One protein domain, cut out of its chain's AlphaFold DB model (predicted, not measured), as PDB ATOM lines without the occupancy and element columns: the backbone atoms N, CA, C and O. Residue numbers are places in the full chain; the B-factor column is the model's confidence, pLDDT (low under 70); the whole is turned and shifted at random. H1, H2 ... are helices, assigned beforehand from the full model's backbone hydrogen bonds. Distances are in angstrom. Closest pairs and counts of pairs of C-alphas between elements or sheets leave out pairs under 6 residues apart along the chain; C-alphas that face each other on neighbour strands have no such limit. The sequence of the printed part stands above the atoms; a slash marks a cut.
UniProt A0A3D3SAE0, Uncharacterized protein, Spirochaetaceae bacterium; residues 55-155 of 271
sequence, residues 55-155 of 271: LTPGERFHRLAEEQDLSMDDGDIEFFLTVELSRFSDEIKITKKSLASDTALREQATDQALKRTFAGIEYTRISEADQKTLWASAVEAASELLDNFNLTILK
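What this domain is: This is residues 55 to 155 of the 271 residues of an uncharacterized protein of Spirochaetaceae bacterium (UniProt A0A3D3SAE0). Three crossed helices, H2, H4 and H5, make the core of an elongated helical body; H1 packs along H5, and the short H3 and H6 lie towards the other end, H6 packing on H2. The printed part has 101 residues with six named helices, H1 to H6 in order, and no named strand: all helix. It is compact, with a radius of gyration of the C-alphas of 13.8 A, and spans 41 by 27 by 21 A.

Where its parts are: Find C-alpha 57 at (18.913, -15.526, -39.591), where H1, residues 57 to 67, begins and runs 15.5 A. Next come H2, residues 74 to 91, 26.2 A; H3, residues 96 to 101; and H4, residues 103 to 117, 20.5 A. Look for C-alpha 128 at (28.366, -8.361, -22.495): from there H5 runs 30.3 A to residue 148. H6, residues 151 to 155, ends at (34.985, -32.790, -52.039).

How they stand to each other: Start at the hub, H2, which touches four helices. It touches H4 at a steep tilt of 50 degrees, opposite ways, the closest C-alphas, Phe 80 and Ala 113, 4.7 A apart. With residues 74 to 81 alone it touches H5, closest at C-alphas Ile 77 and Ala 142, 6.4 A. With residue 74 alone it touches H1, 5.1 A from C-alpha 58. H6 touches H2, closest at C-alphas Leu 154 and Ser 86, 5.9 A, on residues 82 to 89 alone. H4 touches H5 at a steep tilt of 54 degrees; C-alphas Thr 110 and Ala 142 are closest, 6.3 A. H1 touches H5 at a shallow tilt of 31 degrees, opposite ways, closest at C-alphas Gly 58 and Ala 141, 4.5 A. H3 is close to but not clearly touching H4, closest at C-alphas Leu 99 and Arg 106, 6.8 A. In H1, H3, H4 and H5 every O i to N i+4 pair is within hydrogen-bond range; in H2 12 of 14 are, in H6 0 of 1, beside 2 of 2 O i to N i+3 pairs.

The domain as a whole: The C-alphas of Lys 93 and Arg 125 are farthest apart, 41.5 A. The printed part has no cut, no link is long, and no printed residue is under 70 in pLDDT.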
ATOM      1  N   LEU A  55      13.657 -10.880 -42.343       78.44
ATOM      2  CA  LEU A  55      15.093 -11.139 -42.361       78.44
ATOM      3  C   LEU A  55      15.378 -12.613 -42.091       78.44
ATOM      4  O   LEU A  55      14.902 -13.199 -41.109       78.44
ATOM      5  N   THR A  56      16.210 -13.192 -42.950       86.81
ATOM      6  CA  THR A  56      16.857 -14.473 -42.674       86.81
ATOM      7  C   THR A  56      17.726 -14.360 -41.412       86.81
ATOM      8  O   THR A  56      18.210 -13.270 -41.084       86.81
ATOM      9  N   PRO A  57      17.929 -15.459 -40.668       89.25
ATOM     10  CA  PRO A  57      18.913 -15.526 -39.591       89.25
ATOM     11  C   PRO A  57      20.274 -14.897 -39.937       89.25
ATOM     12  O   PRO A  57      20.798 -14.129 -39.128       89.25
ATOM     13  N   GLY A  58      20.806 -15.159 -41.138       88.00
ATOM     14  CA  GLY A  58      22.045 -14.537 -41.624       88.00
ATOM     15  C   GLY A  58      21.965 -13.009 -41.722       88.00
ATOM     16  O   GLY A  58      22.800 -12.303 -41.154       88.00
ATOM     17  N   GLU A  59      20.913 -12.474 -42.348       87.12
ATOM     18  CA  GLU A  59      20.716 -11.021 -42.485       87.12
ATOM     19  C   GLU A  59      20.508 -10.319 -41.134       87.12
ATOM     20  O   GLU A  59      20.988  -9.199 -40.945       87.12
ATOM     21  N   ARG A  60      19.822 -10.962 -40.175       89.44
ATOM     22  CA  ARG A  60      19.688 -10.431 -38.806       89.44
ATOM     23  C   ARG A  60      21.038 -10.338 -38.109       89.44
ATOM     24  O   ARG A  60      21.336  -9.310 -37.503       89.44
ATOM     25  N   PHE A  61      21.847 -11.393 -38.209       92.19
ATOM     26  CA  PHE A  61      23.186 -11.409 -37.635       92.19
ATOM     27  C   PHE A  61      24.057 -10.298 -38.226       92.19
ATOM     28  O   PHE A  61      24.666  -9.540 -37.472       92.19
ATOM     29  N   HIS A  62      24.060 -10.156 -39.552       87.81
ATOM     30  CA  HIS A  62      24.827  -9.114 -40.224       87.81
ATOM     31  C   HIS A  62      24.408  -7.706 -39.773       87.81
ATOM     32  O   HIS A  62      25.262  -6.914 -39.385       87.81
ATOM     33  N   ARG A  63      23.100  -7.415 -39.701       86.00
ATOM     34  CA  ARG A  63      22.609  -6.115 -39.205       86.00
ATOM     35  C   ARG A  63      23.009  -5.846 -37.757       86.00
ATOM     36  O   ARG A  63      23.462  -4.749 -37.449       86.00
ATOM     37  N   LEU A  64      22.892  -6.841 -36.875       89.69
ATOM     38  CA  LEU A  64      23.352  -6.713 -35.488       89.69
ATOM     39  C   LEU A  64      24.856  -6.428 -35.411       89.69
ATOM     40  O   LEU A  64      25.290  -5.646 -34.568       89.69
ATOM     41  N   ALA A  65      25.659  -7.057 -36.270       85.94
ATOM     42  CA  ALA A  65      27.091  -6.797 -36.339       85.94
ATOM     43  C   ALA A  65      27.374  -5.353 -36.790       85.94
ATOM     44  O   ALA A  65      28.174  -4.659 -36.156       85.94
ATOM     45  N   GLU A  66      26.672  -4.866 -37.815       84.31
ATOM     46  CA  GLU A  66      26.783  -3.486 -38.300       84.31
ATOM     47  C   GLU A  66      26.383  -2.449 -37.239       84.31
ATOM     48  O   GLU A  66      27.083  -1.449 -37.066       84.31
ATOM     49  N   GLU A  67      25.313  -2.697 -36.473       85.75
ATOM     50  CA  GLU A  67      24.888  -1.836 -35.354       85.75
ATOM     51  C   GLU A  67      25.980  -1.673 -34.285       85.75
ATOM     52  O   GLU A  67      26.017  -0.665 -33.574       85.75
ATOM     53  N   GLN A  68      26.897  -2.639 -34.195       81.69
ATOM     54  CA  GLN A  68      28.015  -2.660 -33.256       81.69
ATOM     55  C   GLN A  68      29.359  -2.239 -33.893       81.69
ATOM     56  O   GLN A  68      30.408  -2.413 -33.271       81.69
ATOM     57  N   ASP A  69      29.348  -1.676 -35.112       74.44
ATOM     58  CA  ASP A  69      30.539  -1.321 -35.917       74.44
ATOM     59  C   ASP A  69      31.496  -2.516 -36.123       74.44
ATOM     60  O   ASP A  69      32.722  -2.366 -36.175       74.44
ATOM     61  N   LEU A  70      30.940  -3.731 -36.219       75.62
ATOM     62  CA  LEU A  70      31.688  -4.940 -36.541       75.62
ATOM     63  C   LEU A  70      31.662  -5.199 -38.047       75.62
ATOM     64  O   LEU A  70      30.614  -5.291 -38.673       75.62
ATOM     65  N   SER A  71      32.845  -5.407 -38.618       73.44
ATOM     66  CA  SER A  71      33.012  -5.867 -39.998       73.44
ATOM     67  C   SER A  71      32.945  -7.398 -40.045       73.44
ATOM     68  O   SER A  71      33.982  -8.036 -40.230       73.44
ATOM     69  N   MET A  72      31.766  -7.975 -39.792       80.75
ATOM     70  CA  MET A  72      31.506  -9.415 -39.936       80.75
ATOM     71  C   MET A  72      30.105  -9.701 -40.488       80.75
ATOM     72  O   MET A  72      29.178  -8.916 -40.278       80.75
ATOM     73  N   ASP A  73      29.950 -10.838 -41.161       83.94
ATOM     74  CA  ASP A  73      28.681 -11.294 -41.738       83.94
ATOM     75  C   ASP A  73      28.504 -12.824 -41.673       83.94
ATOM     76  O   ASP A  73      29.330 -13.561 -41.125       83.94
ATOM     77  N   ASP A  74      27.376 -13.325 -42.176       88.00
ATOM     78  CA  ASP A  74      27.090 -14.760 -42.243       88.00
ATOM     79  C   ASP A  74      28.017 -15.509 -43.218       88.00
ATOM     80  O   ASP A  74      28.262 -16.704 -43.038       88.00
ATOM     81  N   GLY A  75      28.620 -14.806 -44.179       87.25
ATOM     82  CA  GLY A  75      29.689 -15.328 -45.021       87.25
ATOM     83  C   GLY A  75      30.905 -15.751 -44.197       87.25
ATOM     84  O   GLY A  75      31.422 -16.851 -44.397       87.25
ATOM     85  N   ASP A  76      31.320 -14.951 -43.211       87.25
ATOM     86  CA  ASP A  76      32.388 -15.330 -42.273       87.25
ATOM     87  C   ASP A  76      32.073 -16.630 -41.532       87.25
ATOM     88  O   ASP A  76      32.930 -17.510 -41.407       87.25
ATOM     89  N   ILE A  77      30.828 -16.774 -41.068       93.38
ATOM     90  CA  ILE A  77      30.353 -18.002 -40.422       93.38
ATOM     91  C   ILE A  77      30.446 -19.177 -41.405       93.38
ATOM     92  O   ILE A  77      30.977 -20.230 -41.047       93.38
ATOM     93  N   GLU A  78      29.996 -19.010 -42.652       93.25
ATOM     94  CA  GLU A  78      30.068 -20.049 -43.682       93.25
ATOM     95  C   GLU A  78      31.518 -20.469 -43.990       93.25
ATOM     96  O   GLU A  78      31.798 -21.664 -44.161       93.25
ATOM     97  N   PHE A  79      32.467 -19.524 -44.025       89.94
ATOM     98  CA  PHE A  79      33.893 -19.822 -44.208       89.94
ATOM     99  C   PHE A  79      34.434 -20.714 -43.108       89.94
ATOM    100  O   PHE A  79      35.009 -21.770 -43.402       89.94
ATOM    101  N   PHE A  80      34.231 -20.321 -41.853       92.75
ATOM    102  CA  PHE A  80      34.736 -21.098 -40.734       92.75
ATOM    103  C   PHE A  80      34.017 -22.444 -40.618       92.75
ATOM    104  O   PHE A  80      34.694 -23.461 -40.480       92.75
ATOM    105  N   LEU A  81      32.694 -22.500 -40.812       94.69
ATOM    106  CA  LEU A  81      31.946 -23.763 -40.876       94.69
ATOM    107  C   LEU A  81      32.506 -24.699 -41.949       94.69
ATOM    108  O   LEU A  81      32.669 -25.891 -41.702       94.69
ATOM    109  N   THR A  82      32.839 -24.176 -43.130       94.12
ATOM    110  CA  THR A  82      33.414 -24.984 -44.213       94.12
ATOM    111  C   THR A  82      34.750 -25.598 -43.808       94.12
ATOM    112  O   THR A  82      34.995 -26.771 -44.102       94.12
ATOM    113  N   VAL A  83      35.608 -24.841 -43.120       93.00
ATOM    114  CA  VAL A  83      36.890 -25.359 -42.628       93.00
ATOM    115  C   VAL A  83      36.688 -26.391 -41.525       93.00
ATOM    116  O   VAL A  83      37.256 -27.479 -41.630       93.00
ATOM    117  N   GLU A  84      35.849 -26.122 -40.525       93.25
ATOM    118  CA  GLU A  84      35.629 -27.077 -39.434       93.25
ATOM    119  C   GLU A  84      34.979 -28.372 -39.948       93.25
ATOM    120  O   GLU A  84      35.471 -29.465 -39.671       93.25
ATOM    121  N   LEU A  85      33.969 -28.286 -40.821       93.44
ATOM    122  CA  LEU A  85      33.387 -29.466 -41.471       93.44
ATOM    123  C   LEU A  85      34.402 -30.227 -42.335       93.44
ATOM    124  O   LEU A  85      34.333 -31.452 -42.414       93.44
ATOM    125  N   SER A  86      35.348 -29.537 -42.981       91.62
ATOM    126  CA  SER A  86      36.389 -30.214 -43.760       91.62
ATOM    127  C   SER A  86      37.322 -31.056 -42.885       91.62
ATOM    128  O   SER A  86      37.670 -32.162 -43.293       91.62
ATOM    129  N   ARG A  87      37.628 -30.614 -41.659       87.50
ATOM    130  CA  ARG A  87      38.434 -31.385 -40.695       87.50
ATOM    131  C   ARG A  87      37.714 -32.653 -40.253       87.50
ATOM    132  O   ARG A  87      38.284 -33.735 -40.302       87.50
ATOM    133  N   PHE A  88      36.423 -32.549 -39.937       84.19
ATOM    134  CA  PHE A  88      35.614 -33.734 -39.639       84.19
ATOM    135  C   PHE A  88      35.481 -34.671 -40.842       84.19
ATOM    136  O   PHE A  88      35.326 -35.877 -40.663       84.19
ATOM    137  N   SER A  89      35.549 -34.151 -42.072       79.06
ATOM    138  CA  SER A  89      35.438 -34.979 -43.277       79.06
ATOM    139  C   SER A  89      36.603 -35.956 -43.472       79.06
ATOM    140  O   SER A  89      36.429 -36.969 -44.157       79.06
ATOM    141  N   ASP A  90      37.747 -35.691 -42.832       72.12
ATOM    142  CA  ASP A  90      38.895 -36.602 -42.805       72.12
ATOM    143  C   ASP A  90      38.650 -37.810 -41.880       72.12
ATOM    144  O   ASP A  90      39.210 -38.887 -42.094       72.12
ATOM    145  N   GLU A  91      37.763 -37.664 -40.889       76.00
ATOM    146  CA  GLU A  91      37.436 -38.693 -39.893       76.00
ATOM    147  C   GLU A  91      36.133 -39.437 -40.215       76.00
ATOM    148  O   GLU A  91      36.024 -40.653 -40.026       76.00
ATOM    149  N   ILE A  92      35.129 -38.716 -40.722       79.94
ATOM    150  CA  ILE A  92      33.786 -39.229 -40.986       79.94
ATOM    151  C   ILE A  92      33.262 -38.792 -42.354       79.94
ATOM    152  O   ILE A  92      33.447 -37.673 -42.824       79.94
ATOM    153  N   LYS A  93      32.496 -39.671 -43.008       84.19
ATOM    154  CA  LYS A  93      31.841 -39.320 -44.272       84.19
ATOM    155  C   LYS A  93      30.642 -38.403 -44.024       84.19
ATOM    156  O   LYS A  93      29.547 -38.880 -43.720       84.19
ATOM    157  N   ILE A  94      30.820 -37.107 -44.262       87.75
ATOM    158  CA  ILE A  94      29.737 -36.124 -44.147       87.75
ATOM    159  C   ILE A  94      28.790 -36.227 -45.353       87.75
ATOM    160  O   ILE A  94      29.172 -36.118 -46.518       87.75
ATOM    161  N   THR A  95      27.511 -36.448 -45.067       90.12
ATOM    162  CA  THR A  95      26.399 -36.475 -46.024       90.12
ATOM    163  C   THR A  95      25.307 -35.522 -45.554       90.12
ATOM    164  O   THR A  95      25.256 -35.192 -44.375       90.12
ATOM    165  N   LYS A  96      24.371 -35.124 -46.432       90.38
ATOM    166  CA  LYS A  96      23.242 -34.270 -46.010       90.38
ATOM    167  C   LYS A  96      22.453 -34.902 -44.864       90.38
ATOM    168  O   LYS A  96      22.034 -34.216 -43.946       90.38
ATOM    169  N   LYS A  97      22.287 -36.228 -44.907       89.69
ATOM    170  CA  LYS A  97      21.594 -36.973 -43.856       89.69
ATOM    171  C   LYS A  97      22.367 -36.933 -42.541       89.69
ATOM    172  O   LYS A  97      21.760 -36.624 -41.528       89.69
ATOM    173  N   SER A  98      23.669 -37.235 -42.559       89.19
ATOM    174  CA  SER A  98      24.471 -37.234 -41.330       89.19
ATOM    175  C   SER A  98      24.596 -35.830 -40.748       89.19
ATOM    176  O   SER A  98      24.394 -35.677 -39.557       89.19
ATOM    177  N   LEU A  99      24.802 -34.802 -41.579       91.06
ATOM    178  CA  LEU A  99      24.846 -33.410 -41.124       91.06
ATOM    179  C   LEU A  99      23.508 -32.935 -40.538       91.06
ATOM    180  O   LEU A  99      23.501 -32.074 -39.670       91.06
ATOM    181  N   ALA A 100      22.375 -33.478 -40.992       89.56
ATOM    182  CA  ALA A 100      21.061 -33.158 -40.433       89.56
ATOM    183  C   ALA A 100      20.750 -33.930 -39.138       89.56
ATOM    184  O   ALA A 100      20.031 -33.423 -38.285       89.56
ATOM    185  N   SER A 101      21.242 -35.165 -38.997       89.44
ATOM    186  CA  SER A 101      20.905 -36.036 -37.862       89.44
ATOM    187  C   SER A 101      21.931 -36.042 -36.729       89.44
ATOM    188  O   SER A 101      21.611 -36.512 -35.642       89.44
ATOM    189  N   ASP A 102      23.164 -35.613 -36.990       92.25
ATOM    190  CA  ASP A 102      24.259 -35.625 -36.020       92.25
ATOM    191  C   ASP A 102      24.353 -34.278 -35.296       92.25
ATOM    192  O   ASP A 102      25.036 -33.352 -35.731       92.25
ATOM    193  N   THR A 103      23.615 -34.164 -34.192       92.75
ATOM    194  CA  THR A 103      23.583 -32.946 -33.377       92.75
ATOM    195  C   THR A 103      24.957 -32.600 -32.808       92.75
ATOM    196  O   THR A 103      25.319 -31.428 -32.805       92.75
ATOM    197  N   ALA A 104      25.748 -33.597 -32.394       91.56
ATOM    198  CA  ALA A 104      27.060 -33.365 -31.798       91.56
ATOM    199  C   ALA A 104      28.041 -32.768 -32.817       91.56
ATOM    200  O   ALA A 104      28.700 -31.774 -32.521       91.56
ATOM    201  N   LEU A 105      28.076 -33.312 -34.041       91.94
ATOM    202  CA  LEU A 105      28.869 -32.747 -35.136       91.94
ATOM    203  C   LEU A 105      28.469 -31.296 -35.433       91.94
ATOM    204  O   LEU A 105      29.334 -30.436 -35.587       91.94
ATOM    205  N   ARG A 106      27.161 -31.017 -35.525       94.19
ATOM    206  CA  ARG A 106      26.654 -29.664 -35.804       94.19
ATOM    207  C   ARG A 106      27.036 -28.681 -34.705       94.19
ATOM    208  O   ARG A 106      27.508 -27.592 -35.020       94.19
ATOM    209  N   GLU A 107      26.830 -29.054 -33.445       94.25
ATOM    210  CA  GLU A 107      27.169 -28.225 -32.286       94.25
ATOM    211  C   GLU A 107      28.669 -27.946 -32.239       94.25
ATOM    212  O   GLU A 107      29.067 -26.794 -32.102       94.25
ATOM    213  N   GLN A 108      29.502 -28.970 -32.438       93.38
ATOM    214  CA  GLN A 108      30.954 -28.822 -32.411       93.38
ATOM    215  C   GLN A 108      31.466 -27.946 -33.562       93.38
ATOM    216  O   GLN A 108      32.253 -27.030 -33.324       93.38
ATOM    217  N   ALA A 109      30.998 -28.178 -34.795       94.00
ATOM    218  CA  ALA A 109      31.372 -27.357 -35.945       94.00
ATOM    219  C   ALA A 109      30.902 -25.902 -35.779       94.00
ATOM    220  O   ALA A 109      31.650 -24.981 -36.094       94.00
ATOM    221  N   THR A 110      29.694 -25.693 -35.243       96.25
ATOM    222  CA  THR A 110      29.146 -24.354 -34.977       96.25
ATOM    223  C   THR A 110      29.948 -23.630 -33.905       96.25
ATOM    224  O   THR A 110      30.390 -22.513 -34.138       96.25
ATOM    225  N   ASP A 111      30.188 -24.256 -32.751       95.06
ATOM    226  CA  ASP A 111      30.941 -23.643 -31.654       95.06
ATOM    227  C   ASP A 111      32.365 -23.265 -32.088       95.06
ATOM    228  O   ASP A 111      32.814 -22.142 -31.852       95.06
ATOM    229  N   GLN A 112      33.057 -24.164 -32.795       93.25
ATOM    230  CA  GLN A 112      34.397 -23.890 -33.313       93.25
ATOM    231  C   GLN A 112      34.392 -22.777 -34.365       93.25
ATOM    232  O   GLN A 112      35.242 -21.887 -34.303       93.25
ATOM    233  N   ALA A 113      33.433 -22.786 -35.296       94.56
ATOM    234  CA  ALA A 113      33.327 -21.744 -36.308       94.56
ATOM    235  C   ALA A 113      33.038 -20.377 -35.679       94.56
ATOM    236  O   ALA A 113      33.758 -19.417 -35.945       94.56
ATOM    237  N   LEU A 114      32.056 -20.301 -34.777       94.75
ATOM    238  CA  LEU A 114      31.675 -19.055 -34.119       94.75
ATOM    239  C   LEU A 114      32.780 -18.512 -33.217       94.75
ATOM    240  O   LEU A 114      33.012 -17.308 -33.226       94.75
ATOM    241  N   LYS A 115      33.536 -19.355 -32.502       91.25
ATOM    242  CA  LYS A 115      34.718 -18.897 -31.747       91.25
ATOM    243  C   LYS A 115      35.722 -18.160 -32.635       91.25
ATOM    244  O   LYS A 115      36.265 -17.139 -32.221       91.25
ATOM    245  N   ARG A 116      35.935 -18.640 -33.864       88.38
ATOM    246  CA  ARG A 116      36.827 -18.000 -34.845       88.38
ATOM    247  C   ARG A 116      36.197 -16.749 -35.448       88.38
ATOM    248  O   ARG A 116      36.855 -15.714 -35.505       88.38
ATOM    249  N   THR A 117      34.909 -16.795 -35.800       89.06
ATOM    250  CA  THR A 117      34.161 -15.613 -36.253       89.06
ATOM    251  C   THR A 117      34.218 -14.504 -35.210       89.06
ATOM    252  O   THR A 117      34.435 -13.357 -35.577       89.06
ATOM    253  N   PHE A 118      34.109 -14.817 -33.918       88.12
ATOM    254  CA  PHE A 118      34.104 -13.862 -32.803       88.12
ATOM    255  C   PHE A 118      35.500 -13.560 -32.231       88.12
ATOM    256  O   PHE A 118      35.602 -12.819 -31.255       88.12
ATOM    257  N   ALA A 119      36.582 -14.053 -32.847       81.38
ATOM    258  CA  ALA A 119      37.948 -13.837 -32.369       81.38
ATOM    259  C   ALA A 119      38.249 -12.348 -32.104       81.38
ATOM    260  O   ALA A 119      38.198 -11.506 -33.005       81.38
ATOM    261  N   GLY A 120      38.548 -11.993 -30.857       72.06
ATOM    262  CA  GLY A 120      38.860 -10.618 -30.491       72.06
ATOM    263  C   GLY A 120      37.683  -9.703 -30.211       72.06
ATOM    264  O   GLY A 120      37.898  -8.495 -30.069       72.06
ATOM    265  N   ILE A 121      36.457 -10.228 -30.139       79.81
ATOM    266  CA  ILE A 121      35.293  -9.434 -29.739       79.81
ATOM    267  C   ILE A 121      35.478  -8.828 -28.338       79.81
ATOM    268  O   ILE A 121      35.014  -7.721 -28.080       79.81
ATOM    269  N   GLU A 122      36.252  -9.474 -27.465       75.62
ATOM    270  CA  GLU A 122      36.603  -8.997 -26.127       75.62
ATOM    271  C   GLU A 122      37.441  -7.706 -26.125       75.62
ATOM    272  O   GLU A 122      37.489  -6.997 -25.119       75.62
ATOM    273  N   TYR A 123      38.098  -7.378 -27.243       71.94
ATOM    274  CA  TYR A 123      38.872  -6.140 -27.406       71.94
ATOM    275  C   TYR A 123      38.045  -4.987 -27.982       71.94
ATOM    276  O   TYR A 123      38.560  -3.878 -28.165       71.94
ATOM    277  N   THR A 124      36.772  -5.240 -28.277       72.38
ATOM    278  CA  THR A 124      35.821  -4.219 -28.704       72.38
ATOM    279  C   THR A 124      35.221  -3.510 -27.486       72.38
ATOM    280  O   THR A 124      35.469  -3.873 -26.337       72.38
ATOM    281  N   ARG A 125      34.435  -2.455 -27.720       75.94
ATOM    282  CA  ARG A 125      33.706  -1.744 -26.652       75.94
ATOM    283  C   ARG A 125      32.273  -2.265 -26.459       75.94
ATOM    284  O   ARG A 125      31.487  -1.611 -25.781       75.94
ATOM    285  N   ILE A 126      31.940  -3.408 -27.060       82.31
ATOM    286  CA  ILE A 126      30.594  -3.989 -27.056       82.31
ATOM    287  C   ILE A 126      30.274  -4.546 -25.666       82.31
ATOM    288  O   ILE A 126      31.112  -5.208 -25.047       82.31
ATOM    289  N   SER A 127      29.060  -4.292 -25.173       87.25
ATOM    290  CA  SER A 127      28.632  -4.764 -23.854       87.25
ATOM    291  C   SER A 127      28.475  -6.291 -23.812       87.25
ATOM    292  O   SER A 127      28.188  -6.924 -24.825       87.25
ATOM    293  N   GLU A 128      28.598  -6.910 -22.635       89.94
ATOM    294  CA  GLU A 128      28.366  -8.361 -22.495       89.94
ATOM    295  C   GLU A 128      26.953  -8.786 -22.925       89.94
ATOM    296  O   GLU A 128      26.754  -9.915 -23.373       89.94
ATOM    297  N   ALA A 129      25.958  -7.908 -22.761       91.19
ATOM    298  CA  ALA A 129      24.591  -8.182 -23.188       91.19
ATOM    299  C   ALA A 129      24.503  -8.238 -24.719       91.19
ATOM    300  O   ALA A 129      23.952  -9.194 -25.260       91.19
ATOM    301  N   ASP A 130      25.121  -7.278 -25.404       90.06
ATOM    302  CA  ASP A 130      25.128  -7.217 -26.867       90.06
ATOM    303  C   ASP A 130      25.960  -8.351 -27.471       90.06
ATOM    304  O   ASP A 130      25.549  -8.957 -28.458       90.06
ATOM    305  N   GLN A 131      27.076  -8.732 -26.835       90.81
ATOM    306  CA  GLN A 131      27.852  -9.911 -27.238       90.81
ATOM    307  C   GLN A 131      27.021 -11.199 -27.157       90.81
ATOM    308  O   GLN A 131      27.102 -12.039 -28.052       90.81
ATOM    309  N   LYS A 132      26.188 -11.359 -26.117       92.94
ATOM    310  CA  LYS A 132      25.281 -12.514 -25.991       92.94
ATOM    311  C   LYS A 132      24.198 -12.508 -27.067       92.94
ATOM    312  O   LYS A 132      23.904 -13.567 -27.616       92.94
ATOM    313  N   THR A 133      23.631 -11.343 -27.373       93.44
ATOM    314  CA  THR A 133      22.645 -11.184 -28.452       93.44
ATOM    315  C   THR A 133      23.253 -11.525 -29.811       93.44
ATOM    316  O   THR A 133      22.693 -12.339 -30.544       93.44
ATOM    317  N   LEU A 134      24.435 -10.980 -30.117       93.44
ATOM    318  CA  LEU A 134      25.194 -11.294 -31.328       93.44
ATOM    319  C   LEU A 134      25.476 -12.791 -31.442       93.44
ATOM    320  O   LEU A 134      25.230 -13.382 -32.489       93.44
ATOM    321  N   TRP A 135      25.952 -13.414 -30.362       95.12
ATOM    322  CA  TRP A 135      26.238 -14.847 -30.334       95.12
ATOM    323  C   TRP A 135      24.988 -15.687 -30.607       95.12
ATOM    324  O   TRP A 135      25.028 -16.598 -31.429       95.12
ATOM    325  N   ALA A 136      23.863 -15.373 -29.958       95.12
ATOM    326  CA  ALA A 136      22.606 -16.078 -30.187       95.12
ATOM    327  C   ALA A 136      22.149 -15.954 -31.652       95.12
ATOM    328  O   ALA A 136      21.808 -16.961 -32.271       95.12
ATOM    329  N   SER A 137      22.231 -14.750 -32.228       94.88
ATOM    330  CA  SER A 137      21.912 -14.530 -33.643       94.88
ATOM    331  C   SER A 137      22.857 -15.293 -34.576       94.88
ATOM    332  O   SER A 137      22.417 -15.834 -35.588       94.88
ATOM    333  N   ALA A 138      24.145 -15.376 -34.238       96.44
ATOM    334  CA  ALA A 138      25.131 -16.111 -35.020       96.44
ATOM    335  C   ALA A 138      24.895 -17.628 -34.981       96.44
ATOM    336  O   ALA A 138      25.087 -18.304 -35.989       96.44
ATOM    337  N   VAL A 139      24.436 -18.172 -33.847       96.81
ATOM    338  CA  VAL A 139      24.031 -19.585 -33.732       96.81
ATOM    339  C   VAL A 139      22.842 -19.891 -34.646       96.81
ATOM    340  O   VAL A 139      22.837 -20.926 -35.315       96.81
ATOM    341  N   GLU A 140      21.856 -18.995 -34.722       95.00
ATOM    342  CA  GLU A 140      20.727 -19.149 -35.648       95.00
ATOM    343  C   GLU A 140      21.186 -19.114 -37.113       95.00
ATOM    344  O   GLU A 140      20.816 -20.000 -37.887       95.00
ATOM    345  N   ALA A 141      22.034 -18.143 -37.474       96.12
ATOM    346  CA  ALA A 141      22.627 -18.036 -38.809       96.12
ATOM    347  C   ALA A 141      23.429 -19.294 -39.178       96.12
ATOM    348  O   ALA A 141      23.228 -19.878 -40.242       96.12
ATOM    349  N   ALA A 142      24.279 -19.781 -38.270       97.19
ATOM    350  CA  ALA A 142      25.047 -21.005 -38.467       97.19
ATOM    351  C   ALA A 142      24.142 -22.225 -38.688       97.19
ATOM    352  O   ALA A 142      24.422 -23.052 -39.556       97.19
ATOM    353  N   SER A 143      23.038 -22.342 -37.943       94.75
ATOM    354  CA  SER A 143      22.092 -23.444 -38.136       94.75
ATOM    355  C   SER A 143      21.428 -23.397 -39.514       94.75
ATOM    356  O   SER A 143      21.330 -24.436 -40.168       94.75
ATOM    357  N   GLU A 144      21.004 -22.218 -39.976       94.56
ATOM    358  CA  GLU A 144      20.438 -22.039 -41.319       94.56
ATOM    359  C   GLU A 144      21.458 -22.373 -42.419       94.56
ATOM    360  O   GLU A 144      21.131 -23.075 -43.385       94.56
ATOM    361  N   LEU A 145      22.706 -21.928 -42.256       95.00
ATOM    362  CA  LEU A 145      23.806 -22.253 -43.164       95.00
ATOM    363  C   LEU A 145      24.051 -23.764 -43.221       95.00
ATOM    364  O   LEU A 145      24.177 -24.326 -44.310       95.00
ATOM    365  N   LEU A 146      24.062 -24.451 -42.074       94.81
ATOM    366  CA  LEU A 146      24.231 -25.906 -42.002       94.81
ATOM    367  C   LEU A 146      23.087 -26.673 -42.681       94.81
ATOM    368  O   LEU A 146      23.333 -27.700 -43.320       94.81
ATOM    369  N   ASP A 147      21.850 -26.185 -42.584       92.31
ATOM    370  CA  ASP A 147      20.687 -26.802 -43.236       92.31
ATOM    371  C   ASP A 147      20.757 -26.695 -44.763       92.31
ATOM    372  O   ASP A 147      20.392 -27.630 -45.490       92.31
ATOM    373  N   ASN A 148      21.299 -25.580 -45.253       90.56
ATOM    374  CA  ASN A 148      21.447 -25.297 -46.677       90.56
ATOM    375  C   ASN A 148      22.835 -25.657 -47.235       90.56
ATOM    376  O   ASN A 148      23.085 -25.482 -48.431       90.56
ATOM    377  N   PHE A 149      23.714 -26.228 -46.405       91.94
ATOM    378  CA  PHE A 149      25.132 -26.368 -46.714       91.94
ATOM    379  C   PHE A 149      25.395 -27.190 -47.981       91.94
ATOM    380  O   PHE A 149      24.949 -28.340 -48.150       91.94
ATOM    381  N   ASN A 150      26.199 -26.629 -48.883       90.62
ATOM    382  CA  ASN A 150      26.583 -27.305 -50.110       90.62
ATOM    383  C   ASN A 150      27.818 -28.197 -49.903       90.62
ATOM    384  O   ASN A 150      28.952 -27.824 -50.190       90.62
ATOM    385  N   LEU A 151      27.580 -29.455 -49.527       90.75
ATOM    386  CA  LEU A 151      28.635 -30.456 -49.298       90.75
ATOM    387  C   LEU A 151      29.560 -30.728 -50.497       90.75
ATOM    388  O   LEU A 151      30.587 -31.385 -50.339       90.75
ATOM    389  N   THR A 152      29.224 -30.276 -51.711       90.44
ATOM    390  CA  THR A 152      30.138 -30.429 -52.856       90.44
ATOM    391  C   THR A 152      31.419 -29.610 -52.699       90.44
ATOM    392  O   THR A 152      32.452 -30.027 -53.223       90.44
ATOM    393  N   ILE A 153      31.372 -28.530 -51.913       89.94
ATOM    394  CA  ILE A 153      32.498 -27.642 -51.582       89.94
ATOM    395  C   ILE A 153      33.617 -28.393 -50.840       89.94
ATOM    396  O   ILE A 153      34.794 -28.076 -51.026       89.94
ATOM    397  N   LEU A 154      33.265 -29.429 -50.068       90.81
ATOM    398  CA  LEU A 154      34.198 -30.223 -49.256       90.81
ATOM    399  C   LEU A 154      34.900 -31.344 -50.038       90.81
ATOM    400  O   LEU A 154      35.796 -31.996 -49.513       90.81
ATOM    401  N   LYS A 155      34.505 -31.612 -51.289       88.62
ATOM    402  CA  LYS A 155      34.985 -32.790 -52.039       88.62
ATOM    403  C   LYS A 155      36.426 -32.692 -52.534       88.62
ATOM    404  O   LYS A 155      36.943 -33.697 -53.014       88.62
TER     405      LYS A 155